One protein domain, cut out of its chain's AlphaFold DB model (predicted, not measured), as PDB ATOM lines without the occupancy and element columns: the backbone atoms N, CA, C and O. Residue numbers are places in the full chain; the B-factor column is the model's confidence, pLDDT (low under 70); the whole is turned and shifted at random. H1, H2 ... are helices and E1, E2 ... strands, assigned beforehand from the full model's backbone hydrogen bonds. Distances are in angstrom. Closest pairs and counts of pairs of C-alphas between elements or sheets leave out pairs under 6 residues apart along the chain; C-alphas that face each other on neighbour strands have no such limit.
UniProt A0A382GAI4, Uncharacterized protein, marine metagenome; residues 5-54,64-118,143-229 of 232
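This is residues 5 to 54, 64 to 118 and 143 to 229 of the 232 residues of an uncharacterized protein of marine metagenome (UniProt A0A382GAI4). What does one see first? A long helix, H4, runs beside a small twisted three-stranded sheet, with H6 folded back along H4 and over one face of the sheet, and H1 and H2 following each other along the other side of H4. The hairpin E4-E5 sits at one end of H6, H5 at the far end of H4, and H3 lies on a far loop, away from the other helices. What is the make-up? The 192 printed residues include six named helices and five named strands, in the order H1 H2 E1 H3 E2 E3 E4 E5 H4 H5 H6, with sheets E1-E2-E3 and E4-E5, both antiparallel. The class is mixed, helices and strands, with 95 residues, under half, in named elements; the whole is compact, radius of gyration of the C-alphas 17.9 A, and spans 57 by 45 by 35 A.

How is the largest sheet made? E1, residues 64 to 68, E2, residues 113 to 118, and E3, residues 143 to 150, stand in that order, antiparallel, at 150 and 151 degrees between neighbours' directions. N 65 and O 117, 2.8 A apart, and N 116 and O 147, 2.9 A apart, are within hydrogen-bond range. The sheet is only just strongly twisted, with C-alphas up to 4.4 A off its best plane, and E3 bends by 54 degrees at residue 146. Which helices are on it? H6, residues 213 to 225, is on the sheet at a height of 8.8 A, over E3 and, only just, with 3 C-alphas, over E2; it runs along the strands, at 11 degrees to E3 on the local plane, and the closest C-alphas of E3 and H6, Gly 147 and Leu 215, are 6.1 A apart. H2, residues 39 to 47, H4, residues 173 to 197, and H5, residues 206 to 209, only graze the sheet, H2 with just 5 pairs of C-alphas within 10 A; H1, residues 5 to 15, is only just not on it, with 4, and H3, residues 75 to 81, is not on it and touches no helix. How do the helices meet? H4 is the hub: it touches H6 at a shallow tilt of 21 degrees, opposite ways, closest C-alphas Ala 184 and Pro 214, 4.7 A, and with residues 178 to 189 alone it touches H2 at a shallow tilt of 26 degrees, the same way, closest C-alphas Ile 43 and Gln 182, 6.0 A. It also touches H1 with residues 173 to 174 alone, closest C-alphas Phe 11 and Val 174, 5.8 A, and H5 with residues 191 to 196 alone, closest C-alphas Ile 192 and Leu 209, 5.2 A. Every O i to N i+4 pair is within hydrogen-bond range in H1, H2, H3, H4 and H6, while H5 is too short for one. Where is the hairpin? E4, residues 158 to 160, and E5, residues 163 to 166, form it, with N 158 and O 165 within hydrogen-bond range at 2.8 A; E5 and H6 are near each other, with 5 pairs of C-alphas within 10 A.

Where are the anchors? H1 begins at C-alpha 5, (-22.012, -29.083, 2.831), and H6 ends at C-alpha 225, (-19.883, -9.310, 10.760). How long are the longer elements? From first to last C-alpha H4 measures 36.5 A, E3 20.1 A, H6 18.8 A, E2 16.0 A and H1 15.7 A.

How far does it reach? The two C-alphas farthest apart, those of His 54 and Ala 104, are 57.6 A apart, and residues 22 to 28 stand free. Where is it cut? Residues 55 to 63 and 119 to 142 are not printed, with C-alpha gaps of 27.5 A and 5.5 A. Which links are long, and where is confidence low? H1 to H2 and H3 to E2 are long links, and pLDDT is under 70 at residues 17 to 37, 69 to 111 and 200 to 202.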
ATOM      1  N   GLU A   5     -21.898 -27.805   2.116       76.94
ATOM      2  CA  GLU A   5     -22.012 -29.083   2.831       76.94
ATOM      3  C   GLU A   5     -21.034 -29.198   4.010       76.94
ATOM      4  O   GLU A   5     -21.361 -29.805   5.029       76.94
ATOM      5  N   GLU A   6     -19.844 -28.595   3.909       79.06
ATOM      6  CA  GLU A   6     -18.893 -28.536   5.024       79.06
ATOM      7  C   GLU A   6     -19.403 -27.635   6.152       79.06
ATOM      8  O   GLU A   6     -19.379 -28.057   7.305       79.06
ATOM      9  N   GLU A   7     -19.911 -26.442   5.827       79.00
ATOM     10  CA  GLU A   7     -20.490 -25.518   6.813       79.00
ATOM     11  C   GLU A   7     -21.728 -26.130   7.478       79.00
ATOM     12  O   GLU A   7     -21.836 -26.147   8.701       79.00
ATOM     13  N   LYS A   8     -22.631 -26.712   6.681       77.00
ATOM     14  CA  LYS A   8     -23.840 -27.400   7.144       77.00
ATOM     15  C   LYS A   8     -23.511 -28.490   8.155       77.00
ATOM     16  O   LYS A   8     -24.111 -28.542   9.227       77.00
ATOM     17  N   ARG A   9     -22.555 -29.356   7.818       79.56
ATOM     18  CA  ARG A   9     -22.127 -30.447   8.692       79.56
ATOM     19  C   ARG A   9     -21.507 -29.919   9.981       79.56
ATOM     20  O   ARG A   9     -21.899 -30.373  11.048       79.56
ATOM     21  N   ALA A  10     -20.599 -28.951   9.887       80.56
ATOM     22  CA  ALA A  10     -19.946 -28.370  11.056       80.56
ATOM     23  C   ALA A  10     -20.948 -27.671  11.986       80.56
ATOM     24  O   ALA A  10     -20.845 -27.791  13.200       80.56
ATOM     25  N   PHE A  11     -21.956 -26.999  11.427       81.12
ATOM     26  CA  PHE A  11     -23.027 -26.373  12.194       81.12
ATOM     27  C   PHE A  11     -23.868 -27.407  12.953       81.12
ATOM     28  O   PHE A  11     -24.113 -27.236  14.145       81.12
ATOM     29  N   MET A  12     -24.260 -28.505  12.298       76.62
ATOM     30  CA  MET A  12     -24.978 -29.599  12.966       76.62
ATOM     31  C   MET A  12     -24.123 -30.235  14.066       76.62
ATOM     32  O   MET A  12     -24.595 -30.379  15.185       76.62
ATOM     33  N   GLU A  13     -22.859 -30.562  13.779       78.62
ATOM     34  CA  GLU A  13     -21.915 -31.120  14.762       78.62
ATOM     35  C   GLU A  13     -21.685 -30.169  15.955       78.62
ATOM     36  O   GLU A  13     -21.456 -30.619  17.076       78.62
ATOM     37  N   PHE A  14     -21.758 -28.853  15.735       82.06
ATOM     38  CA  PHE A  14     -21.533 -27.844  16.768       82.06
ATOM     39  C   PHE A  14     -22.699 -27.714  17.761       82.06
ATOM     40  O   PHE A  14     -22.465 -27.478  18.946       82.06
ATOM     41  N   PHE A  15     -23.939 -27.858  17.293       78.75
ATOM     42  CA  PHE A  15     -25.147 -27.763  18.127       78.75
ATOM     43  C   PHE A  15     -25.717 -29.118  18.548       78.75
ATOM     44  O   PHE A  15     -26.730 -29.174  19.240       78.75
ATOM     45  N   HIS A  16     -25.092 -30.211  18.122       76.00
ATOM     46  CA  HIS A  16     -25.507 -31.550  18.496       76.00
ATOM     47  C   HIS A  16     -25.270 -31.785  19.991       76.00
ATOM     48  O   HIS A  16     -24.130 -31.916  20.444       76.00
ATOM     49  N   CYS A  17     -26.356 -31.903  20.750       66.19
ATOM     50  CA  CYS A  17     -26.321 -32.518  22.068       66.19
ATOM     51  C   CYS A  17     -26.313 -34.037  21.859       66.19
ATOM     52  O   CYS A  17     -27.253 -34.583  21.292       66.19
ATOM     53  N   GLY A  18     -25.232 -34.726  22.238       57.84
ATOM     54  CA  GLY A  18     -25.142 -36.176  22.045       57.84
ATOM     55  C   GLY A  18     -26.272 -36.945  22.736       57.84
ATOM     56  O   GLY A  18     -26.710 -36.535  23.807       57.84
ATOM     57  N   ASP A  19     -26.644 -38.118  22.197       52.03
ATOM     58  CA  ASP A  19     -27.579 -39.115  22.783       52.03
ATOM     59  C   ASP A  19     -27.191 -39.610  24.206       52.03
ATOM     60  O   ASP A  19     -27.738 -40.573  24.735       52.03
ATOM     61  N   LYS A  20     -26.204 -38.992  24.861       49.78
ATOM     62  CA  LYS A  20     -25.431 -39.543  25.981       49.78
ATOM     63  C   LYS A  20     -25.865 -39.085  27.373       49.78
ATOM     64  O   LYS A  20     -25.112 -39.287  28.324       49.78
ATOM     65  N   PHE A  21     -27.043 -38.488  27.531       48.97
ATOM     66  CA  PHE A  21     -27.472 -37.988  28.846       48.97
ATOM     67  C   PHE A  21     -28.630 -38.743  29.494       48.97
ATOM     68  O   PHE A  21     -28.738 -38.709  30.717       48.97
ATOM     69  N   LEU A  22     -29.417 -39.509  28.734       47.34
ATOM     70  CA  LEU A  22     -30.530 -40.291  29.291       47.34
ATOM     71  C   LEU A  22     -30.079 -41.552  30.062       47.34
ATOM     72  O   LEU A  22     -30.857 -42.092  30.841       47.34
ATOM     73  N   GLU A  23     -28.830 -42.003  29.889       45.34
ATOM     74  CA  GLU A  23     -28.291 -43.229  30.516       45.34
ATOM     75  C   GLU A  23     -27.255 -42.974  31.636       45.34
ATOM     76  O   GLU A  23     -26.642 -43.916  32.142       45.34
ATOM     77  N   ARG A  24     -27.015 -41.719  32.050       48.47
ATOM     78  CA  ARG A  24     -26.001 -41.414  33.079       48.47
ATOM     79  C   ARG A  24     -26.520 -41.675  34.494       48.47
ATOM     80  O   ARG A  24     -27.174 -40.825  35.086       48.47
ATOM     81  N   GLU A  25     -26.149 -42.821  35.064       41.91
ATOM     82  CA  GLU A  25     -26.294 -43.082  36.508       41.91
ATOM     83  C   GLU A  25     -25.226 -42.366  37.361       41.91
ATOM     84  O   GLU A  25     -25.445 -42.168  38.555       41.91
ATOM     85  N   GLU A  26     -24.097 -41.933  36.775       43.19
ATOM     86  CA  GLU A  26     -23.013 -41.264  37.512       43.19
ATOM     87  C   GLU A  26     -22.781 -39.801  37.097       43.19
ATOM     88  O   GLU A  26     -22.911 -39.463  35.914       43.19
ATOM     89  N   PRO A  27     -22.412 -38.911  38.045       42.16
ATOM     90  CA  PRO A  27     -22.582 -37.470  37.878       42.16
ATOM     91  C   PRO A  27     -21.505 -36.777  37.030       42.16
ATOM     92  O   PRO A  27     -21.605 -35.571  36.844       42.16
ATOM     93  N   PHE A  28     -20.492 -37.477  36.509       48.53
ATOM     94  CA  PHE A  28     -19.365 -36.818  35.840       48.53
ATOM     95  C   PHE A  28     -18.732 -37.670  34.734       48.53
ATOM     96  O   PHE A  28     -18.423 -38.841  34.949       48.53
ATOM     97  N   PRO A  29     -18.418 -37.098  33.560       48.25
ATOM     98  CA  PRO A  29     -17.125 -37.324  32.949       48.25
ATOM     99  C   PRO A  29     -16.180 -36.247  33.507       48.25
ATOM    100  O   PRO A  29     -16.146 -35.140  32.975       48.25
ATOM    101  N   ASP A  30     -15.414 -36.540  34.556       53.41
ATOM    102  CA  ASP A  30     -14.422 -35.606  35.135       53.41
ATOM    103  C   ASP A  30     -13.262 -35.258  34.172       53.41
ATOM    104  O   ASP A  30     -12.252 -34.692  34.588       53.41
ATOM    105  N   ASP A  31     -13.371 -35.607  32.885       57.56
ATOM    106  CA  ASP A  31     -12.369 -35.295  31.876       57.56
ATOM    107  C   ASP A  31     -12.759 -34.030  31.074       57.56
ATOM    108  O   ASP A  31     -13.653 -34.083  30.212       57.56
ATOM    109  N   PRO A  32     -12.118 -32.873  31.345       51.62
ATOM    110  CA  PRO A  32     -12.261 -31.666  30.531       51.62
ATOM    111  C   PRO A  32     -11.640 -31.815  29.128       51.62
ATOM    112  O   PRO A  32     -11.964 -31.020  28.244       51.62
ATOM    113  N   ASP A  33     -10.795 -32.830  28.905       54.22
ATOM    114  CA  ASP A  33     -10.183 -33.179  27.615       54.22
ATOM    115  C   ASP A  33     -10.913 -34.335  26.903       54.22
ATOM    116  O   ASP A  33     -10.409 -34.891  25.923       54.22
ATOM    117  N   ASP A  34     -12.122 -34.676  27.356       63.50
ATOM    118  CA  ASP A  34     -12.997 -35.636  26.692       63.50
ATOM    119  C   ASP A  34     -13.239 -35.226  25.232       63.50
ATOM    120  O   ASP A  34     -14.017 -34.318  24.919       63.50
ATOM    121  N   ALA A  35     -12.543 -35.918  24.329       59.34
ATOM    122  CA  ALA A  35     -12.557 -35.656  22.897       59.34
ATOM    123  C   ALA A  35     -13.933 -35.894  22.251       59.34
ATOM    124  O   ALA A  35     -14.112 -35.550  21.082       59.34
ATOM    125  N   GLU A  36     -14.890 -36.481  22.978       63.44
ATOM    126  CA  GLU A  36     -16.265 -36.649  22.513       63.44
ATOM    127  C   GLU A  36     -17.104 -35.369  22.657       63.44
ATOM    128  O   GLU A  36     -18.110 -35.238  21.958       63.44
ATOM    129  N   LYS A  37     -16.700 -34.414  23.508       68.25
ATOM    130  CA  LYS A  37     -17.410 -33.138  23.691       68.25
ATOM    131  C   LYS A  37     -17.067 -32.167  22.560       68.25
ATOM    132  O   LYS A  37     -15.922 -31.725  22.417       68.25
ATOM    133  N   THR A  38     -18.066 -31.765  21.781       73.50
ATOM    134  CA  THR A  38     -17.897 -30.831  20.658       73.50
ATOM    135  C   THR A  38     -18.816 -29.619  20.776       73.50
ATOM    136  O   THR A  38     -19.811 -29.633  21.491       73.50
ATOM    137  N   GLY A  39     -18.447 -28.533  20.092       85.31
ATOM    138  CA  GLY A  39     -19.290 -27.347  19.937       85.31
ATOM    139  C   GLY A  39     -19.792 -26.711  21.235       85.31
ATOM    140  O   GLY A  39     -18.988 -26.393  22.114       85.31
ATOM    141  N   VAL A  40     -21.108 -26.492  21.337       87.25
ATOM    142  CA  VAL A  40     -21.762 -25.861  22.500       87.25
ATOM    143  C   VAL A  40     -21.559 -26.674  23.772       87.25
ATOM    144  O   VAL A  40     -21.282 -26.090  24.818       87.25
ATOM    145  N   ASP A  41     -21.618 -28.003  23.677       85.19
ATOM    146  CA  ASP A  41     -21.439 -28.895  24.823       85.19
ATOM    147  C   ASP A  41     -20.072 -28.668  25.479       85.19
ATOM    148  O   ASP A  41     -19.971 -28.431  26.680       85.19
ATOM    149  N   ARG A  42     -19.010 -28.597  24.664       85.62
ATOM    150  CA  ARG A  42     -17.654 -28.292  25.143       85.62
ATOM    151  C   ARG A  42     -17.562 -26.925  25.823       85.62
ATOM    152  O   ARG A  42     -16.838 -26.792  26.808       85.62
ATOM    153  N   ILE A  43     -18.252 -25.911  25.297       91.50
ATOM    154  CA  ILE A  43     -18.256 -24.565  25.886       91.50
ATOM    155  C   ILE A  43     -18.923 -24.608  27.262       91.50
ATOM    156  O   ILE A  43     -18.310 -24.182  28.238       91.50
ATOM    157  N   LEU A  44     -20.120 -25.191  27.357       91.19
ATOM    158  CA  LEU A  44     -20.867 -25.307  28.611       91.19
ATOM    159  C   LEU A  44     -20.089 -26.111  29.659       91.19
ATOM    160  O   LEU A  44     -19.933 -25.648  30.784       91.19
ATOM    161  N   PHE A  45     -19.497 -27.243  29.280       86.88
ATOM    162  CA  PHE A  45     -18.629 -28.021  30.169       86.88
ATOM    163  C   PHE A  45     -17.365 -27.285  30.617       86.88
ATOM    164  O   PHE A  45     -16.845 -27.570  31.688       86.88
ATOM    165  N   SER A  46     -16.842 -26.362  29.809       88.25
ATOM    166  CA  SER A  46     -15.690 -25.552  30.215       88.25
ATOM    167  C   SER A  46     -16.059 -24.403  31.154       88.25
ATOM    168  O   SER A  46     -15.189 -23.885  31.846       88.25
ATOM    169  N   THR A  47     -17.331 -23.997  31.156       92.31
ATOM    170  CA  THR A  47     -17.855 -22.892  31.968       92.31
ATOM    171  C   THR A  47     -18.451 -23.373  33.289       92.31
ATOM    172  O   THR A  47     -18.385 -22.658  34.281       92.31
ATOM    173  N   PHE A  48     -19.036 -24.570  33.318       91.88
ATOM    174  CA  PHE A  48     -19.683 -25.145  34.494       91.88
ATOM    175  C   PHE A  48     -18.901 -26.363  35.018       91.88
ATOM    176  O   PHE A  48     -18.334 -27.107  34.222       91.88
ATOM    177  N   PRO A  49     -18.910 -26.630  36.337       93.69
ATOM    178  CA  PRO A  49     -19.736 -25.983  37.356       93.69
ATOM    179  C   PRO A  49     -19.226 -24.599  37.775       93.69
ATOM    180  O   PRO A  49     -18.023 -24.361  37.826       93.69
ATOM    181  N   VAL A  50     -20.158 -23.712  38.131       93.75
ATOM    182  CA  VAL A  50     -19.852 -22.426  38.776       93.75
ATOM    183  C   VAL A  50     -20.246 -22.522  40.243       93.75
ATOM    184  O   VAL A  50     -21.399 -22.827  40.557       93.75
ATOM    185  N   GLU A  51     -19.296 -22.266  41.138       90.88
ATOM    186  CA  GLU A  51     -19.507 -22.310  42.587       90.88
ATOM    187  C   GLU A  51     -19.368 -20.921  43.214       90.88
ATOM    188  O   GLU A  51     -18.633 -20.059  42.722       90.88
ATOM    189  N   ASP A  52     -20.067 -20.699  44.325       89.94
ATOM    190  CA  ASP A  52     -19.828 -19.529  45.161       89.94
ATOM    191  C   ASP A  52     -18.510 -19.664  45.943       89.94
ATOM    192  O   ASP A  52     -17.934 -20.742  46.091       89.94
ATOM    193  N   PHE A  53     -18.039 -18.554  46.516       86.06
ATOM    194  CA  PHE A  53     -16.783 -18.540  47.269       86.06
ATOM    195  C   PHE A  53     -16.782 -19.483  48.486       86.06
ATOM    196  O   PHE A  53     -15.725 -19.982  48.874       86.06
ATOM    197  N   HIS A  54     -17.942 -19.718  49.104       85.56
ATOM    198  CA  HIS A  54     -18.046 -20.557  50.295       85.56
ATOM    199  C   HIS A  54     -18.283 -22.038  49.970       85.56
ATOM    200  O   HIS A  54     -18.316 -22.855  50.892       85.56
ATOM    201  N   HIS A  64     -28.190 -29.631  27.041       85.81
ATOM    202  CA  HIS A  64     -28.825 -28.532  26.326       85.81
ATOM    203  C   HIS A  64     -29.675 -29.027  25.163       85.81
ATOM    204  O   HIS A  64     -29.487 -30.120  24.639       85.81
ATOM    205  N   ASP A  65     -30.586 -28.166  24.742       81.06
ATOM    206  CA  ASP A  65     -31.407 -28.327  23.563       81.06
ATOM    207  C   ASP A  65     -31.478 -26.995  22.813       81.06
ATOM    208  O   ASP A  65     -31.359 -25.908  23.389       81.06
ATOM    209  N   ILE A  66     -31.666 -27.085  21.503       81.12
ATOM    210  CA  ILE A  66     -31.891 -25.931  20.647       81.12
ATOM    211  C   ILE A  66     -33.362 -25.945  20.262       81.12
ATOM    212  O   ILE A  66     -33.808 -26.852  19.567       81.12
ATOM    213  N   ARG A  67     -34.127 -24.942  20.693       78.12
ATOM    214  CA  ARG A  67     -35.575 -24.873  20.456       78.12
ATOM    215  C   ARG A  67     -35.929 -23.826  19.410       78.12
ATOM    216  O   ARG A  67     -35.333 -22.751  19.347       78.12
ATOM    217  N   ILE A  68     -36.935 -24.115  18.588       72.12
ATOM    218  CA  ILE A  68     -37.527 -23.142  17.659       72.12
ATOM    219  C   ILE A  68     -39.008 -22.985  17.972       72.12
ATOM    220  O   ILE A  68     -39.765 -23.957  18.002       72.12
ATOM    221  N   TYR A  69     -39.434 -21.737  18.135       65.69
ATOM    222  CA  TYR A  69     -40.835 -21.387  18.331       65.69
ATOM    223  C   TYR A  69     -41.433 -20.910  16.999       65.69
ATOM    224  O   TYR A  69     -40.881 -20.015  16.355       65.69
ATOM    225  N   SER A  70     -42.530 -21.541  16.564       56.09
ATOM    226  CA  SER A  70     -43.304 -21.128  15.383       56.09
ATOM    227  C   SER A  70     -44.248 -19.980  15.736       56.09
ATOM    228  O   SER A  70     -44.739 -19.913  16.862       56.09
ATOM    229  N   ALA A  71     -44.538 -19.105  14.776       53.72
ATOM    230  CA  ALA A  71     -45.428 -17.974  14.997       53.72
ATOM    231  C   ALA A  71     -46.913 -18.212  14.696       53.72
ATOM    232  O   ALA A  71     -47.731 -17.412  15.142       53.72
ATOM    233  N   GLU A  72     -47.309 -19.295  14.019       49.59
ATOM    234  CA  GLU A  72     -48.730 -19.545  13.741       49.59
ATOM    235  C   GLU A  72     -49.165 -20.985  14.058       49.59
ATOM    236  O   GLU A  72     -48.674 -21.950  13.477       49.59
ATOM    237  N   LYS A  73     -50.182 -21.064  14.937       41.91
ATOM    238  CA  LYS A  73     -50.999 -22.219  15.372       41.91
ATOM    239  C   LYS A  73     -50.329 -23.231  16.309       41.91
ATOM    240  O   LYS A  73     -49.903 -24.297  15.890       41.91
ATOM    241  N   ASP A  74     -50.330 -22.913  17.603       41.41
ATOM    242  CA  ASP A  74     -51.335 -23.467  18.533       41.41
ATOM    243  C   ASP A  74     -51.116 -22.866  19.928       41.41
ATOM    244  O   ASP A  74     -50.364 -23.390  20.740       41.41
ATOM    245  N   ILE A  75     -51.741 -21.723  20.214       45.56
ATOM    246  CA  ILE A  75     -51.616 -21.086  21.538       45.56
ATOM    247  C   ILE A  75     -52.204 -22.003  22.630       45.56
ATOM    248  O   ILE A  75     -51.674 -22.053  23.734       45.56
ATOM    249  N   GLU A  76     -53.251 -22.775  22.319       38.81
ATOM    250  CA  GLU A  76     -53.875 -23.706  23.271       38.81
ATOM    251  C   GLU A  76     -52.999 -24.942  23.546       38.81
ATOM    252  O   GLU A  76     -52.826 -25.293  24.711       38.81
ATOM    253  N   ALA A  77     -52.340 -25.532  22.535       41.22
ATOM    254  CA  ALA A  77     -51.395 -26.638  22.763       41.22
ATOM    255  C   ALA A  77     -50.072 -26.177  23.411       41.22
ATOM    256  O   ALA A  77     -49.422 -26.955  24.108       41.22
ATOM    257  N   GLN A  78     -49.686 -24.908  23.209       42.03
ATOM    258  CA  GLN A  78     -48.497 -24.290  23.809       42.03
ATOM    259  C   GLN A  78     -48.683 -23.970  25.301       42.03
ATOM    260  O   GLN A  78     -47.733 -24.101  26.069       42.03
ATOM    261  N   ILE A  79     -49.892 -23.588  25.735       43.38
ATOM    262  CA  ILE A  79     -50.194 -23.328  27.155       43.38
ATOM    263  C   ILE A  79     -50.322 -24.639  27.946       43.38
ATOM    264  O   ILE A  79     -49.971 -24.666  29.125       43.38
ATOM    265  N   GLU A  80     -50.787 -25.722  27.316       42.81
ATOM    266  CA  GLU A  80     -50.899 -27.030  27.976       42.81
ATOM    267  C   GLU A  80     -49.559 -27.785  28.091       42.81
ATOM    268  O   GLU A  80     -49.409 -28.541  29.047       42.81
ATOM    269  N   ASN A  81     -48.585 -27.559  27.188       42.34
ATOM    270  CA  ASN A  81     -47.343 -28.359  27.131       42.34
ATOM    271  C   ASN A  81     -46.011 -27.591  27.261       42.34
ATOM    272  O   ASN A  81     -44.989 -28.234  27.454       42.34
ATOM    273  N   GLY A  82     -45.962 -26.257  27.152       41.56
ATOM    274  CA  GLY A  82     -44.743 -25.475  27.434       41.56
ATOM    275  C   GLY A  82     -43.541 -25.634  26.482       41.56
ATOM    276  O   GLY A  82     -42.561 -24.912  26.656       41.56
ATOM    277  N   ASP A  83     -43.600 -26.498  25.464       44.06
ATOM    278  CA  ASP A  83     -42.444 -26.818  24.618       44.06
ATOM    279  C   ASP A  83     -42.514 -26.200  23.211       44.06
ATOM    280  O   ASP A  83     -43.465 -26.385  22.447       44.06
ATOM    281  N   GLY A  84     -41.456 -25.467  22.848       50.53
ATOM    282  CA  GLY A  84     -41.109 -25.218  21.446       50.53
ATOM    283  C   GLY A  84     -40.717 -26.520  20.736       50.53
ATOM    284  O   GLY A  84     -40.653 -27.578  21.351       50.53
ATOM    285  N   ARG A  85     -40.423 -26.477  19.431       55.19
ATOM    286  CA  ARG A  85     -39.888 -27.670  18.751       55.19
ATOM    287  C   ARG A  85     -38.437 -27.895  19.187       55.19
ATOM    288  O   ARG A  85     -37.603 -27.041  18.882       55.19
ATOM    289  N   CYS A  86     -38.159 -29.011  19.857       50.31
ATOM    290  CA  CYS A  86     -36.810 -29.469  20.201       50.31
ATOM    291  C   CYS A  86     -36.074 -29.896  18.926       50.31
ATOM    292  O   CYS A  86     -36.568 -30.752  18.193       50.31
ATOM    293  N   LEU A  87     -34.924 -29.292  18.622       53.19
ATOM    294  CA  LEU A  87     -34.120 -29.671  17.453       53.19
ATOM    295  C   LEU A  87     -33.170 -30.835  17.752       53.19
ATOM    296  O   LEU A  87     -32.747 -31.502  16.815       53.19
ATOM    297  N   SER A  88     -32.833 -31.088  19.021       48.31
ATOM    298  CA  SER A  88     -31.981 -32.225  19.411       48.31
ATOM    299  C   SER A  88     -32.622 -33.591  19.133       48.31
ATOM    300  O   SER A  88     -31.911 -34.562  18.903       48.31
ATOM    301  N   GLU A  89     -33.956 -33.660  19.074       42.84
ATOM    302  CA  GLU A  89     -34.718 -34.874  18.744       42.84
ATOM    303  C   GLU A  89     -34.990 -35.041  17.235       42.84
ATOM    304  O   GLU A  89     -35.613 -36.018  16.806       42.84
ATOM    305  N   LEU A  90     -34.565 -34.077  16.411       42.62
ATOM    306  CA  LEU A  90     -34.835 -34.056  14.978       42.62
ATOM    307  C   LEU A  90     -33.717 -34.747  14.190       42.62
ATOM    308  O   LEU A  90     -32.526 -34.557  14.433       42.62
ATOM    309  N   ASP A  91     -34.114 -35.578  13.223       46.22
ATOM    310  CA  ASP A  91     -33.186 -36.306  12.366       46.22
ATOM    311  C   ASP A  91     -32.352 -35.355  11.486       46.22
ATOM    312  O   ASP A  91     -32.699 -34.201  11.244       46.22
ATOM    313  N   ASN A  92     -31.263 -35.865  10.905       45.28
ATOM    314  CA  ASN A  92     -30.344 -35.134  10.013       45.28
ATOM    315  C   ASN A  92     -31.030 -34.537   8.754       45.28
ATOM    316  O   ASN A  92     -30.354 -34.001   7.868       45.28
ATOM    317  N   LYS A  93     -32.350 -34.708   8.616       45.84
ATOM    318  CA  LYS A  93     -33.196 -34.249   7.518       45.84
ATOM    319  C   LYS A  93     -34.200 -33.168   7.931       45.84
ATOM    320  O   LYS A  93     -34.765 -32.569   7.018       45.84
ATOM    321  N   SER A  94     -34.419 -32.889   9.218       47.16
ATOM    322  CA  SER A  94     -35.482 -31.983   9.670       47.16
ATOM    323  C   SER A  94     -34.971 -30.609  10.139       47.16
ATOM    324  O   SER A  94     -34.180 -30.465  11.064       47.16
ATOM    325  N   ASP A  95     -35.438 -29.580   9.427       49.59
ATOM    326  CA  ASP A  95     -35.770 -28.207   9.842       49.59
ATOM    327  C   ASP A  95     -34.774 -27.317  10.611       49.59
ATOM    328  O   ASP A  95     -35.125 -26.172  10.925       49.59
ATOM    329  N   PHE A  96     -33.518 -27.715  10.834       48.34
ATOM    330  CA  PHE A  96     -32.511 -26.755  11.319       48.34
ATOM    331  C   PHE A  96     -32.331 -25.604  10.312       48.34
ATOM    332  O   PHE A  96     -32.219 -24.430  10.675       48.34
ATOM    333  N   PHE A  97     -32.410 -25.953   9.029       52.16
ATOM    334  CA  PHE A  97     -32.160 -25.071   7.906       52.16
ATOM    335  C   PHE A  97     -33.442 -24.428   7.385       52.16
ATOM    336  O   PHE A  97     -34.356 -25.100   6.920       52.16
ATOM    337  N   VAL A  98     -33.487 -23.104   7.434       55.84
ATOM    338  CA  VAL A  98     -34.544 -22.310   6.802       55.84
ATOM    339  C   VAL A  98     -34.346 -22.267   5.285       55.84
ATOM    340  O   VAL A  98     -33.276 -21.867   4.830       55.84
ATOM    341  N   GLU A  99     -35.379 -22.553   4.494       53.50
ATOM    342  CA  GLU A  99     -35.498 -21.982   3.144       53.50
ATOM    343  C   GLU A  99     -35.906 -20.516   3.266       53.50
ATOM    344  O   GLU A  99     -36.941 -20.218   3.860       53.50
ATOM    345  N   ILE A 100     -35.067 -19.589   2.785       53.66
ATOM    346  CA  ILE A 100     -35.378 -18.160   2.891       53.66
ATOM    347  C   ILE A 100     -36.548 -17.863   1.949       53.66
ATOM    348  O   ILE A 100     -36.403 -18.056   0.740       53.66
ATOM    349  N   PRO A 101     -37.690 -17.396   2.474       55.66
ATOM    350  CA  PRO A 101     -38.811 -17.003   1.638       55.66
ATOM    351  C   PRO A 101     -38.456 -15.744   0.841       55.66
ATOM    352  O   PRO A 101     -37.704 -14.890   1.320       55.66
ATOM    353  N   GLU A 102     -38.998 -15.602  -0.372       53.69
ATOM    354  CA  GLU A 102     -38.837 -14.354  -1.123       53.69
ATOM    355  C   GLU A 102     -39.356 -13.166  -0.288       53.69
ATOM    356  O   GLU A 102     -40.303 -13.332   0.482       53.69
ATOM    357  N   PRO A 103     -38.795 -11.947  -0.423       56.69
ATOM    358  CA  PRO A 103     -39.190 -10.800   0.404       56.69
ATOM    359  C   PRO A 103     -40.694 -10.472   0.383       56.69
ATOM    360  O   PRO A 103     -41.190  -9.842   1.314       56.69
ATOM    361  N   ALA A 104     -41.410 -10.878  -0.672       56.19
ATOM    362  CA  ALA A 104     -42.860 -10.723  -0.801       56.19
ATOM    363  C   ALA A 104     -43.676 -11.781  -0.025       56.19
ATOM    364  O   ALA A 104     -44.854 -11.549   0.232       56.19
ATOM    365  N   ASP A 105     -43.045 -12.890   0.366       59.28
ATOM    366  CA  ASP A 105     -43.665 -14.099   0.919       59.28
ATOM    367  C   ASP A 105     -43.080 -14.496   2.288       59.28
ATOM    368  O   ASP A 105     -43.241 -15.639   2.712       59.28
ATOM    369  N   ILE A 106     -42.387 -13.588   2.996       58.75
ATOM    370  CA  ILE A 106     -41.904 -13.867   4.358       58.75
ATOM    371  C   ILE A 106     -43.124 -14.168   5.245       58.75
ATOM    372  O   ILE A 106     -43.929 -13.259   5.470       58.75
ATOM    373  N   PRO A 107     -43.283 -15.407   5.758       54.97
ATOM    374  CA  PRO A 107     -44.426 -15.757   6.587       54.97
ATOM    375  C   PRO A 107     -44.468 -14.887   7.837       54.97
ATOM    376  O   PRO A 107     -43.421 -14.535   8.397       54.97
ATOM    377  N   GLU A 108     -45.676 -14.575   8.303       45.91
ATOM    378  CA  GLU A 108     -45.857 -13.868   9.564       45.91
ATOM    379  C   GLU A 108     -45.212 -14.698  10.693       45.91
ATOM    380  O   GLU A 108     -45.565 -15.848  10.944       45.91
ATOM    381  N   GLY A 109     -44.155 -14.129  11.285       51.03
ATOM    382  CA  GLY A 109     -43.332 -14.713  12.344       51.03
ATOM    383  C   GLY A 109     -42.409 -15.880  11.951       51.03
ATOM    384  O   GLY A 109     -42.158 -16.821  12.710       51.03
ATOM    385  N   PHE A 110     -41.785 -15.746  10.785       61.06
ATOM    386  CA  PHE A 110     -40.485 -16.347  10.517       61.06
ATOM    387  C   PHE A 110     -39.462 -16.028  11.634       61.06
ATOM    388  O   PHE A 110     -39.171 -14.861  11.898       61.06
ATOM    389  N   ASN A 111     -38.895 -17.063  12.271       67.56
ATOM    390  CA  ASN A 111     -37.867 -16.906  13.301       67.56
ATOM    391  C   ASN A 111     -36.480 -17.274  12.746       67.56
ATOM    392  O   ASN A 111     -36.196 -18.445  12.460       67.56
ATOM    393  N   SER A 112     -35.632 -16.256  12.587       74.62
ATOM    394  CA  SER A 112     -34.233 -16.390  12.164       74.62
ATOM    395  C   SER A 112     -33.279 -16.741  13.305       74.62
ATOM    396  O   SER A 112     -32.068 -16.848  13.096       74.62
ATOM    397  N   LEU A 113     -33.823 -16.923  14.505       83.38
ATOM    398  CA  LEU A 113     -33.103 -17.323  15.696       83.38
ATOM    399  C   LEU A 113     -33.650 -18.653  16.216       83.38
ATOM    400  O   LEU A 113     -34.806 -19.017  15.984       83.38
ATOM    401  N   CYS A 114     -32.808 -19.367  16.944       83.31
ATOM    402  CA  CYS A 114     -33.191 -20.492  17.783       83.31
ATOM    403  C   CYS A 114     -32.817 -20.193  19.238       83.31
ATOM    404  O   CYS A 114     -31.985 -19.333  19.505       83.31
ATOM    405  N   ASP A 115     -33.468 -20.851  20.185       84.94
ATOM    406  CA  ASP A 115     -33.269 -20.645  21.617       84.94
ATOM    407  C   ASP A 115     -32.378 -21.746  22.182       84.94
ATOM    408  O   ASP A 115     -32.672 -22.927  22.010       84.94
ATOM    409  N   LEU A 116     -31.287 -21.361  22.841       89.94
ATOM    410  CA  LEU A 116     -30.448 -22.277  23.600       89.94
ATOM    411  C   LEU A 116     -31.078 -22.487  24.972       89.94
ATOM    412  O   LEU A 116     -30.998 -21.613  25.842       89.94
ATOM    413  N   VAL A 117     -31.681 -23.653  25.166       88.00
ATOM    414  CA  VAL A 117     -32.235 -24.071  26.450       88.00
ATOM    415  C   VAL A 117     -31.261 -25.032  27.103       88.00
ATOM    416  O   VAL A 117     -30.829 -26.002  26.493       88.00
ATOM    417  N   VAL A 118     -30.888 -24.749  28.343       90.44
ATOM    418  CA  VAL A 118     -29.934 -25.553  29.101       90.44
ATOM    419  C   VAL A 118     -30.604 -26.058  30.367       90.44
ATOM    420  O   VAL A 118     -31.157 -25.271  31.135       90.44
ATOM    421  N   ASP A 143     -34.829 -26.303  33.372       87.62
ATOM    422  CA  ASP A 143     -34.567 -25.842  32.010       87.62
ATOM    423  C   ASP A 143     -34.592 -24.313  31.953       87.62
ATOM    424  O   ASP A 143     -35.578 -23.665  32.320       87.62
ATOM    425  N   VAL A 144     -33.502 -23.723  31.472       90.75
ATOM    426  CA  VAL A 144     -33.336 -22.274  31.383       90.75
ATOM    427  C   VAL A 144     -32.954 -21.888  29.961       90.75
ATOM    428  O   VAL A 144     -31.929 -22.313  29.440       90.75
ATOM    429  N   SER A 145     -33.761 -21.025  29.340       89.62
ATOM    430  CA  SER A 145     -33.381 -20.338  28.100       89.62
ATOM    431  C   SER A 145     -32.256 -19.341  28.400       89.62
ATOM    432  O   SER A 145     -32.476 -18.296  29.032       89.62
ATOM    433  N   VAL A 146     -31.049 -19.698  27.959       92.00
ATOM    434  CA  VAL A 146     -29.808 -18.920  28.108       92.00
ATOM    435  C   VAL A 146     -29.767 -17.783  27.090       92.00
ATOM    436  O   VAL A 146     -29.202 -16.720  27.348       92.00
ATOM    437  N   GLY A 147     -30.435 -17.964  25.953       90.00
ATOM    438  CA  GLY A 147     -30.701 -16.909  24.991       90.00
ATOM    439  C   GLY A 147     -30.704 -17.408  23.556       90.00
ATOM    440  O   GLY A 147     -30.640 -18.601  23.274       90.00
ATOM    441  N   LEU A 148     -30.799 -16.448  22.643       88.12
ATOM    442  CA  LEU A 148     -31.026 -16.718  21.235       88.12
ATOM    443  C   LEU A 148     -29.710 -16.869  20.471       88.12
ATOM    444  O   LEU A 148     -28.758 -16.134  20.719       88.12
ATOM    445  N   LEU A 149     -29.700 -17.786  19.511       89.12
ATOM    446  CA  LEU A 149     -28.591 -18.123  18.632       89.12
ATOM    447  C   LEU A 149     -28.982 -17.902  17.162       89.12
ATOM    448  O   LEU A 149     -30.158 -18.044  16.814       89.12
ATOM    449  N   PRO A 150     -28.016 -17.606  16.271       88.81
ATOM    450  CA  PRO A 150     -28.273 -17.531  14.839       88.81
ATOM    451  C   PRO A 150     -28.760 -18.866  14.276       88.81
ATOM    452  O   PRO A 150     -28.103 -19.892  14.446       88.81
ATOM    453  N   ARG A 151     -29.862 -18.846  13.526       84.44
ATOM    454  CA  ARG A 151     -30.324 -20.003  12.757       84.44
ATOM    455  C   ARG A 151     -29.775 -19.941  11.333       84.44
ATOM    456  O   ARG A 151     -29.960 -18.940  10.638       84.44
ATOM    457  N   MET A 152     -29.117 -21.013  10.892       83.75
ATOM    458  CA  MET A 152     -28.586 -21.112   9.531       83.75
ATOM    459  C   MET A 152     -29.670 -21.540   8.532       83.75
ATOM    460  O   MET A 152     -30.618 -22.246   8.866       83.75
ATOM    461  N   THR A 153     -29.540 -21.106   7.286       78.94
ATOM    462  CA  THR A 153     -30.447 -21.433   6.179       78.94
ATOM    463  C   THR A 153     -29.942 -22.651   5.402       78.94
ATOM    464  O   THR A 153     -28.793 -23.074   5.552       78.94
ATOM    465  N   VAL A 154     -30.760 -23.187   4.492       72.19
ATOM    466  CA  VAL A 154     -30.355 -24.274   3.575       72.19
ATOM    467  C   VAL A 154     -29.273 -23.858   2.576       72.19
ATOM    468  O   VAL A 154     -28.799 -24.697   1.824       72.19
ATOM    469  N   ASN A 155     -28.891 -22.579   2.552       73.69
ATOM    470  CA  ASN A 155     -27.849 -22.049   1.677       73.69
ATOM    471  C   ASN A 155     -26.537 -21.766   2.428       73.69
ATOM    472  O   ASN A 155     -25.571 -21.305   1.819       73.69
ATOM    473  N   GLY A 156     -26.483 -22.015   3.742       77.50
ATOM    474  CA  GLY A 156     -25.314 -21.701   4.573       77.50
ATOM    475  C   GLY A 156     -25.210 -20.207   4.869       77.50
ATOM    476  O   GLY A 156     -24.122 -19.658   5.032       77.50
ATOM    477  N   THR A 157     -26.355 -19.533   4.853       85.44
ATOM    478  CA  THR A 157     -26.510 -18.101   5.086       85.44
ATOM    479  C   THR A 157     -27.363 -17.890   6.335       85.44
ATOM    480  O   THR A 157     -27.850 -18.841   6.949       85.44
ATOM    481  N   PHE A 158     -27.533 -16.641   6.740       88.00
ATOM    482  CA  PHE A 158     -28.297 -16.248   7.916       88.00
ATOM    483  C   PHE A 158     -29.226 -15.101   7.546       88.00
ATOM    484  O   PHE A 158     -28.880 -14.252   6.723       88.00
ATOM    485  N   PHE A 159     -30.396 -15.045   8.169       83.88
ATOM    486  CA  PHE A 159     -31.356 -13.975   7.929       83.88
ATOM    487  C   PHE A 159     -31.333 -12.978   9.090       83.88
ATOM    488  O   PHE A 159     -31.667 -13.331  10.217       83.88
ATOM    489  N   HIS A 160     -30.948 -11.725   8.831       84.75
ATOM    490  CA  HIS A 160     -30.921 -10.675   9.858       84.75
ATOM    491  C   HIS A 160     -31.388  -9.339   9.304       84.75
ATOM    492  O   HIS A 160     -30.956  -8.921   8.229       84.75
ATOM    493  N   GLY A 161     -32.258  -8.652  10.045       79.69
ATOM    494  CA  GLY A 161     -32.772  -7.337   9.654       79.69
ATOM    495  C   GLY A 161     -33.504  -7.325   8.305       79.69
ATOM    496  O   GLY A 161     -33.441  -6.329   7.590       79.69
ATOM    497  N   GLY A 162     -34.156  -8.431   7.930       78.06
ATOM    498  CA  GLY A 162     -34.878  -8.553   6.658       78.06
ATOM    499  C   GLY A 162     -34.007  -8.899   5.445       78.06
ATOM    500  O   GLY A 162     -34.497  -8.846   4.320       78.06
ATOM    501  N   VAL A 163     -32.723  -9.216   5.644       83.12
ATOM    502  CA  VAL A 163     -31.759  -9.461   4.564       83.12
ATOM    503  C   VAL A 163     -31.045 -10.793   4.781       83.12
ATOM    504  O   VAL A 163     -30.625 -11.110   5.895       83.12
ATOM    505  N   GLU A 164     -30.868 -11.555   3.700       86.56
ATOM    506  CA  GLU A 164     -29.979 -12.717   3.677       86.56
ATOM    507  C   GLU A 164     -28.519 -12.258   3.691       86.56
ATOM    508  O   GLU A 164     -28.066 -11.477   2.847       86.56
ATOM    509  N   LYS A 165     -27.761 -12.766   4.658       89.50
ATOM    510  CA  LYS A 165     -26.356 -12.448   4.856       89.50
ATOM    511  C   LYS A 165     -25.520 -13.717   4.929       89.50
ATOM    512  O   LYS A 165     -25.975 -14.755   5.397       89.50
ATOM    513  N   ARG A 166     -24.265 -13.632   4.510       90.56
ATOM    514  CA  ARG A 166     -23.293 -14.725   4.595       90.56
ATOM    515  C   ARG A 166     -22.062 -14.295   5.370       90.56
ATOM    516  O   ARG A 166     -21.693 -13.119   5.365       90.56
ATOM    517  N   TYR A 167     -21.399 -15.264   5.983       91.19
ATOM    518  CA  TYR A 167     -20.084 -15.035   6.559       91.19
ATOM    519  C   TYR A 167     -19.043 -14.863   5.443       91.19
ATOM    520  O   TYR A 167     -19.082 -15.560   4.428       91.19
ATOM    521  N   TRP A 168     -18.138 -13.898   5.608       86.19
ATOM    522  CA  TRP A 168     -17.074 -13.587   4.639       86.19
ATOM    523  C   TRP A 168     -15.666 -13.628   5.262       86.19
ATOM    524  O   TRP A 168     -14.679 -13.316   4.598       86.19
ATOM    525  N   GLY A 169     -15.554 -13.992   6.541       86.25
ATOM    526  CA  GLY A 169     -14.267 -14.089   7.226       86.25
ATOM    527  C   GLY A 169     -13.461 -15.339   6.853       86.25
ATOM    528  O   GLY A 169     -13.820 -16.109   5.962       86.25
ATOM    529  N   GLU A 170     -12.340 -15.529   7.549       85.44
ATOM    530  CA  GLU A 170     -11.530 -16.746   7.437       85.44
ATOM    531  C   GLU A 170     -12.147 -17.898   8.245       85.44
ATOM    532  O   GLU A 170     -12.548 -17.707   9.392       85.44
ATOM    533  N   GLY A 171     -12.149 -19.108   7.677       86.69
ATOM    534  CA  GLY A 171     -12.713 -20.303   8.318       86.69
ATOM    535  C   GLY A 171     -14.213 -20.471   8.071       86.69
ATOM    536  O   GLY A 171     -14.752 -19.912   7.113       86.69
ATOM    537  N   LEU A 172     -14.862 -21.284   8.906       88.56
ATOM    538  CA  LEU A 172     -16.307 -21.504   8.866       88.56
ATOM    539  C   LEU A 172     -17.039 -20.433   9.690       88.56
ATOM    540  O   LEU A 172     -16.501 -19.903  10.667       88.56
ATOM    541  N   ALA A 173     -18.283 -20.124   9.329       90.06
ATOM    542  CA  ALA A 173     -19.119 -19.207  10.106       90.06
ATOM    543  C   ALA A 173     -19.330 -19.733  11.533       90.06
ATOM    544  O   ALA A 173     -19.251 -18.972  12.500       90.06
ATOM    545  N   VAL A 174     -19.516 -21.049  11.668       88.94
ATOM    546  CA  VAL A 174     -19.650 -21.718  12.966       88.94
ATOM    547  C   VAL A 174     -18.388 -21.605  13.831       88.94
ATOM    548  O   VAL A 174     -18.503 -21.461  15.045       88.94
ATOM    549  N   ASP A 175     -17.187 -21.557  13.240       90.56
ATOM    550  CA  ASP A 175     -15.943 -21.354  14.001       90.56
ATOM    551  C   ASP A 175     -15.919 -19.966  14.649       90.56
ATOM    552  O   ASP A 175     -15.456 -19.786  15.783       90.56
ATOM    553  N   ARG A 176     -16.400 -18.952  13.917       93.44
ATOM    554  CA  ARG A 176     -16.513 -17.589  14.440       93.44
ATOM    555  C   ARG A 176     -17.589 -17.510  15.513       93.44
ATOM    556  O   ARG A 176     -17.319 -16.941  16.571       93.44
ATOM    557  N   LEU A 177     -18.749 -18.116  15.264       92.94
ATOM    558  CA  LEU A 177     -19.838 -18.196  16.232       92.94
ATOM    559  C   LEU A 177     -19.365 -18.863  17.528       92.94
ATOM    560  O   LEU A 177     -19.533 -18.284  18.593       92.94
ATOM    561  N   GLY A 178     -18.670 -19.999  17.456       92.25
ATOM    562  CA  GLY A 178     -18.153 -20.695  18.635       92.25
ATOM    563  C   GLY A 178     -17.220 -19.843  19.499       92.25
ATOM    564  O   GLY A 178     -17.339 -19.850  20.723       92.25
ATOM    565  N   LYS A 179     -16.350 -19.028  18.887       94.06
ATOM    566  CA  LYS A 179     -15.501 -18.071  19.625       94.06
ATOM    567  C   LYS A 179     -16.329 -17.002  20.342       94.06
ATOM    568  O   LYS A 179     -16.016 -16.640  21.473       94.06
ATOM    569  N   LEU A 180     -17.365 -16.486  19.685       96.00
ATOM    570  CA  LEU A 180     -18.265 -15.488  20.264       96.00
ATOM    571  C   LEU A 180     -19.099 -16.083  21.404       96.00
ATOM    572  O   LEU A 180     -19.230 -15.445  22.445       96.00
ATOM    573  N   LEU A 181     -19.573 -17.321  21.257       95.19
ATOM    574  CA  LEU A 181     -20.278 -18.046  22.313       95.19
ATOM    575  C   LEU A 181     -19.380 -18.295  23.524       95.19
ATOM    576  O   LEU A 181     -19.795 -18.022  24.642       95.19
ATOM    577  N   GLN A 182     -18.129 -18.710  23.323       94.94
ATOM    578  CA  GLN A 182     -17.183 -18.861  24.430       94.94
ATOM    579  C   GLN A 182     -16.999 -17.545  25.206       94.94
ATOM    580  O   GLN A 182     -17.023 -17.542  26.434       94.94
ATOM    581  N   LEU A 183     -16.878 -16.411  24.506       96.19
ATOM    582  CA  LEU A 183     -16.812 -15.094  25.148       96.19
ATOM    583  C   LEU A 183     -18.108 -14.721  25.879       96.19
ATOM    584  O   LEU A 183     -18.044 -14.118  26.949       96.19
ATOM    585  N   ALA A 184     -19.271 -15.061  25.321       96.88
ATOM    586  CA  ALA A 184     -20.551 -14.850  25.989       96.88
ATOM    587  C   ALA A 184     -20.638 -15.647  27.292       96.88
ATOM    588  O   ALA A 184     -21.028 -15.086  28.311       96.88
ATOM    589  N   PHE A 185     -20.228 -16.916  27.281       96.25
ATOM    590  CA  PHE A 185     -20.287 -17.776  28.460       96.25
ATOM    591  C   PHE A 185     -19.311 -17.369  29.565       96.25
ATOM    592  O   PHE A 185     -19.672 -17.476  30.730       96.25
ATOM    593  N   LEU A 186     -18.158 -16.775  29.233       94.81
ATOM    594  CA  LEU A 186     -17.330 -16.082  30.233       94.81
ATOM    595  C   LEU A 186     -18.086 -14.909  30.884       94.81
ATOM    596  O   LEU A 186     -17.981 -14.680  32.085       94.81
ATOM    597  N   GLY A 187     -18.867 -14.158  30.102       95.38
ATOM    598  CA  GLY A 187     -19.737 -13.107  30.634       95.38
ATOM    599  C   GLY A 187     -20.836 -13.659  31.545       95.38
ATOM    600  O   GLY A 187     -21.072 -13.101  32.613       95.38
ATOM    601  N   VAL A 188     -21.464 -14.774  31.154       96.00
ATOM    602  CA  VAL A 188     -22.478 -15.472  31.964       96.00
ATOM    603  C   VAL A 188     -21.879 -15.959  33.283       96.00
ATOM    604  O   VAL A 188     -22.454 -15.694  34.333       96.00
ATOM    605  N   GLU A 189     -20.710 -16.601  33.252       95.69
ATOM    606  CA  GLU A 189     -19.979 -17.042  34.446       95.69
ATOM    607  C   GLU A 189     -19.745 -15.881  35.420       95.69
ATOM    608  O   GLU A 189     -20.080 -15.968  36.602       95.69
ATOM    609  N   MET A 190     -19.250 -14.749  34.914       93.44
ATOM    610  CA  MET A 190     -19.018 -13.556  35.727       93.44
ATOM    611  C   MET A 190     -20.309 -12.992  36.334       93.44
ATOM    612  O   MET A 190     -20.294 -12.561  37.493       93.44
ATOM    613  N   SER A 191     -21.422 -13.001  35.596       93.56
ATOM    614  CA  SER A 191     -22.736 -12.616  36.126       93.56
ATOM    615  C   SER A 191     -23.212 -13.576  37.220       93.56
ATOM    616  O   SER A 191     -23.669 -13.111  38.265       93.56
ATOM    617  N   ILE A 192     -23.041 -14.893  37.048       94.31
ATOM    618  CA  ILE A 192     -23.388 -15.902  38.065       94.31
ATOM    619  C   ILE A 192     -22.572 -15.664  39.341       94.31
ATOM    620  O   ILE A 192     -23.152 -15.538  40.419       94.31
ATOM    621  N   ILE A 193     -21.245 -15.532  39.228       92.31
ATOM    622  CA  ILE A 193     -20.344 -15.284  40.368       92.31
ATOM    623  C   ILE A 193     -20.738 -13.997  41.095       92.31
ATOM    624  O   ILE A 193     -20.797 -13.956  42.326       92.31
ATOM    625  N   THR A 194     -21.040 -12.940  40.339       90.94
ATOM    626  CA  THR A 194     -21.469 -11.660  40.907       90.94
ATOM    627  C   THR A 194     -22.789 -11.808  41.657       90.94
ATOM    628  O   THR A 194     -22.918 -11.278  42.758       90.94
ATOM    629  N   THR A 195     -23.754 -12.543  41.106       90.94
ATOM    630  CA  THR A 195     -25.039 -12.796  41.766       90.94
ATOM    631  C   THR A 195     -24.842 -13.605  43.046       90.94
ATOM    632  O   THR A 195     -25.294 -13.171  44.103       90.94
ATOM    633  N   LEU A 196     -24.085 -14.707  42.996       90.00
ATOM    634  CA  LEU A 196     -23.760 -15.543  44.161       90.00
ATOM    635  C   LEU A 196     -23.095 -14.746  45.290       90.00
ATOM    636  O   LEU A 196     -23.467 -14.907  46.448       90.00
ATOM    637  N   ALA A 197     -22.186 -13.824  44.967       86.69
ATOM    638  CA  ALA A 197     -21.497 -12.996  45.959       86.69
ATOM    639  C   ALA A 197     -22.412 -12.035  46.747       86.69
ATOM    640  O   ALA A 197     -22.007 -11.540  47.798       86.69
ATOM    641  N   HIS A 198     -23.619 -11.742  46.252       83.25
ATOM    642  CA  HIS A 198     -24.546 -10.783  46.867       83.25
ATOM    643  C   HIS A 198     -25.836 -11.430  47.393       83.25
ATOM    644  O   HIS A 198     -26.775 -10.718  47.764       83.25
ATOM    645  N   MET A 199     -25.921 -12.761  47.410       72.56
ATOM    646  CA  MET A 199     -27.126 -13.455  47.851       72.56
ATOM    647  C   MET A 199     -27.109 -13.766  49.344       72.56
ATOM    648  O   MET A 199     -26.428 -14.674  49.798       72.56
ATOM    649  N   ASP A 200     -27.955 -13.051  50.088       63.91
ATOM    650  CA  ASP A 200     -28.257 -13.332  51.492       63.91
ATOM    651  C   ASP A 200     -29.623 -14.025  51.625       63.91
ATOM    652  O   ASP A 200     -30.674 -13.383  51.535       63.91
ATOM    653  N   GLY A 201     -29.612 -15.340  51.865       59.59
ATOM    654  CA  GLY A 201     -30.750 -16.086  52.427       59.59
ATOM    655  C   GLY A 201     -32.039 -16.125  51.593       59.59
ATOM    656  O   GLY A 201     -33.111 -16.365  52.152       59.59
ATOM    657  N   LYS A 202     -31.971 -15.874  50.282       65.88
ATOM    658  CA  LYS A 202     -33.106 -16.040  49.358       65.88
ATOM    659  C   LYS A 202     -33.139 -17.457  48.789       65.88
ATOM    660  O   LYS A 202     -32.095 -18.067  48.588       65.88
ATOM    661  N   THR A 203     -34.341 -17.946  48.486       75.62
ATOM    662  CA  THR A 203     -34.517 -19.111  47.611       75.62
ATOM    663  C   THR A 203     -33.878 -18.806  46.264       75.62
ATOM    664  O   THR A 203     -34.106 -17.731  45.710       75.62
ATOM    665  N   LEU A 204     -33.073 -19.741  45.778       85.56
ATOM    666  CA  LEU A 204     -32.293 -19.596  44.564       85.56
ATOM    667  C   LEU A 204     -32.741 -20.647  43.558       85.56
ATOM    668  O   LEU A 204     -32.719 -21.834  43.875       85.56
ATOM    669  N   HIS A 205     -33.124 -20.223  42.358       89.94
ATOM    670  CA  HIS A 205     -33.354 -21.123  41.233       89.94
ATOM    671  C   HIS A 205     -32.292 -20.907  40.148       89.94
ATOM    672  O   HIS A 205     -31.772 -19.797  40.016       89.94
ATOM    673  N   PRO A 206     -31.988 -21.927  39.322       92.12
ATOM    674  CA  PRO A 206     -31.111 -21.758  38.165       92.12
ATOM    675  C   PRO A 206     -31.478 -20.563  37.277       92.12
ATOM    676  O   PRO A 206     -30.595 -19.828  36.843       92.12
ATOM    677  N   PHE A 207     -32.775 -20.320  37.052       90.06
ATOM    678  CA  PHE A 207     -33.252 -19.180  36.263       90.06
ATOM    679  C   PHE A 207     -32.771 -17.820  36.791       90.06
ATOM    680  O   PHE A 207     -32.486 -16.929  35.994       90.06
ATOM    681  N   ASP A 208     -32.638 -17.657  38.110       89.94
ATOM    682  CA  ASP A 208     -32.228 -16.388  38.723       89.94
ATOM    683  C   ASP A 208     -30.737 -16.076  38.500       89.94
ATOM    684  O   ASP A 208     -30.307 -14.936  38.681       89.94
ATOM    685  N   LEU A 209     -29.942 -17.082  38.120       91.94
ATOM    686  CA  LEU A 209     -28.492 -16.977  37.942       91.94
ATOM    687  C   LEU A 209     -28.078 -16.695  36.493       91.94
ATOM    688  O   LEU A 209     -26.974 -16.202  36.258       91.94
ATOM    689  N   ILE A 210     -28.933 -17.010  35.519       93.50
ATOM    690  CA  ILE A 210     -28.586 -16.943  34.097       93.50
ATOM    691  C   ILE A 210     -29.043 -15.619  33.485       93.50
ATOM    692  O   ILE A 210     -30.230 -15.370  33.278       93.50
ATOM    693  N   GLU A 211     -28.077 -14.786  33.097       92.00
ATOM    694  CA  GLU A 211     -28.343 -13.573  32.326       92.00
ATOM    695  C   GLU A 211     -28.250 -13.820  30.815       92.00
ATOM    696  O   GLU A 211     -27.248 -14.314  30.304       92.00
ATOM    697  N   ARG A 212     -29.269 -13.376  30.066       91.00
ATOM    698  CA  ARG A 212     -29.307 -13.499  28.593       91.00
ATOM    699  C   ARG A 212     -28.486 -12.442  27.845       91.00
ATOM    700  O   ARG A 212     -28.301 -12.543  26.633       91.00
ATOM    701  N   GLY A 213     -28.048 -11.394  28.545       92.38
ATOM    702  CA  GLY A 213     -27.335 -10.248  27.970       92.38
ATOM    703  C   GLY A 213     -26.054 -10.638  27.226       92.38
ATOM    704  O   GLY A 213     -25.966 -10.353  26.033       92.38
ATOM    705  N   PRO A 214     -25.105 -11.348  27.870       95.50
ATOM    706  CA  PRO A 214     -23.846 -11.735  27.237       95.50
ATOM    707  C   PRO A 214     -24.029 -12.496  25.918       95.50
ATOM    708  O   PRO A 214     -23.361 -12.193  24.930       95.50
ATOM    709  N   LEU A 215     -24.968 -13.449  25.876       93.69
ATOM    710  CA  LEU A 215     -25.241 -14.244  24.678       93.69
ATOM    711  C   LEU A 215     -25.899 -13.418  23.570       93.69
ATOM    712  O   LEU A 215     -25.501 -13.520  22.408       93.69
ATOM    713  N   ARG A 216     -26.872 -12.569  23.924       92.62
ATOM    714  CA  ARG A 216     -27.531 -11.654  22.983       92.62
ATOM    715  C   ARG A 216     -26.521 -10.720  22.326       92.62
ATOM    716  O   ARG A 216     -26.532 -10.577  21.109       92.62
ATOM    717  N   ASP A 217     -25.650 -10.107  23.121       95.38
ATOM    718  CA  ASP A 217     -24.711  -9.101  22.633       95.38
ATOM    719  C   ASP A 217     -23.681  -9.730  21.673       95.38
ATOM    720  O   ASP A 217     -23.363  -9.154  20.634       95.38
ATOM    721  N   LYS A 218     -23.214 -10.955  21.958       96.31
ATOM    722  CA  LYS A 218     -22.315 -11.708  21.063       96.31
ATOM    723  C   LYS A 218     -22.996 -12.276  19.825       96.31
ATOM    724  O   LYS A 218     -22.360 -12.391  18.778       96.31
ATOM    725  N   THR A 219     -24.279 -12.593  19.922       92.75
ATOM    726  CA  THR A 219     -25.091 -12.988  18.768       92.75
ATOM    727  C   THR A 219     -25.317 -11.810  17.820       92.75
ATOM    728  O   THR A 219     -25.205 -11.978  16.609       92.75
ATOM    729  N   GLU A 220     -25.550 -10.604  18.344       92.38
ATOM    730  CA  GLU A 220     -25.631  -9.397  17.512       92.38
ATOM    731  C   GLU A 220     -24.279  -9.077  16.854       92.38
ATOM    732  O   GLU A 220     -24.238  -8.847  15.648       92.38
ATOM    733  N   GLU A 221     -23.166  -9.173  17.597       95.19
ATOM    734  CA  GLU A 221     -21.805  -9.010  17.049       95.19
ATOM    735  C   GLU A 221     -21.558  -9.957  15.861       95.19
ATOM    736  O   GLU A 221     -21.030  -9.544  14.830       95.19
ATOM    737  N   PHE A 222     -22.010 -11.214  15.956       95.38
ATOM    738  CA  PHE A 222     -21.934 -12.155  14.839       95.38
ATOM    739  C   PHE A 222     -22.690 -11.648  13.604       95.38
ATOM    740  O   PHE A 222     -22.156 -11.694  12.496       95.38
ATOM    741  N   PHE A 223     -23.917 -11.145  13.769       92.06
ATOM    742  CA  PHE A 223     -24.724 -10.651  12.652       92.06
ATOM    743  C   PHE A 223     -24.187  -9.370  12.005       92.06
ATOM    744  O   PHE A 223     -24.415  -9.151  10.805       92.06
ATOM    745  N   GLU A 224     -23.511  -8.521  12.775       92.19
ATOM    746  CA  GLU A 224     -22.829  -7.322  12.281       92.19
ATOM    747  C   GLU A 224     -21.634  -7.668  11.378       92.19
ATOM    748  O   GLU A 224     -21.344  -6.928  10.437       92.19
ATOM    749  N   GLU A 225     -20.988  -8.817  11.596       92.62
ATOM    750  CA  GLU A 225     -19.883  -9.310  10.760       92.62
ATOM    751  C   GLU A 225     -20.337  -9.923   9.427       92.62
ATOM    752  O   GLU A 225     -19.522 -10.112   8.516       92.62
ATOM    753  N   LEU A 226     -21.625 -10.252   9.284       92.38
ATOM    754  CA  LEU A 226     -22.144 -10.869   8.067       92.38
ATOM    755  C   LEU A 226     -22.381  -9.835   6.963       92.38
ATOM    756  O   LEU A 226     -22.908  -8.743   7.188       92.38
ATOM    757  N   VAL A 227     -22.088 -10.228   5.724       91.88
ATOM    758  CA  VAL A 227     -22.288  -9.382   4.542       91.88
ATOM    759  C   VAL A 227     -23.554  -9.786   3.789       91.88
ATOM    760  O   VAL A 227     -23.812 -10.985   3.662       91.88
ATOM    761  N   PRO A 228     -24.332  -8.835   3.239       90.50
ATOM    762  CA  PRO A 228     -25.468  -9.162   2.387       90.50
ATOM    763  C   PRO A 228     -25.064 -10.073   1.226       90.50
ATOM    764  O   PRO A 228     -24.021  -9.876   0.592       90.50
ATOM    765  N   VAL A 229     -25.902 -11.059   0.923       85.31
ATOM    766  CA  VAL A 229     -25.788 -11.822  -0.319       85.31
ATOM    767  C   VAL A 229     -26.312 -10.920  -1.435       85.31
ATOM    768  O   VAL A 229     -27.514 -10.718  -1.568       85.31
TER     769      VAL A 229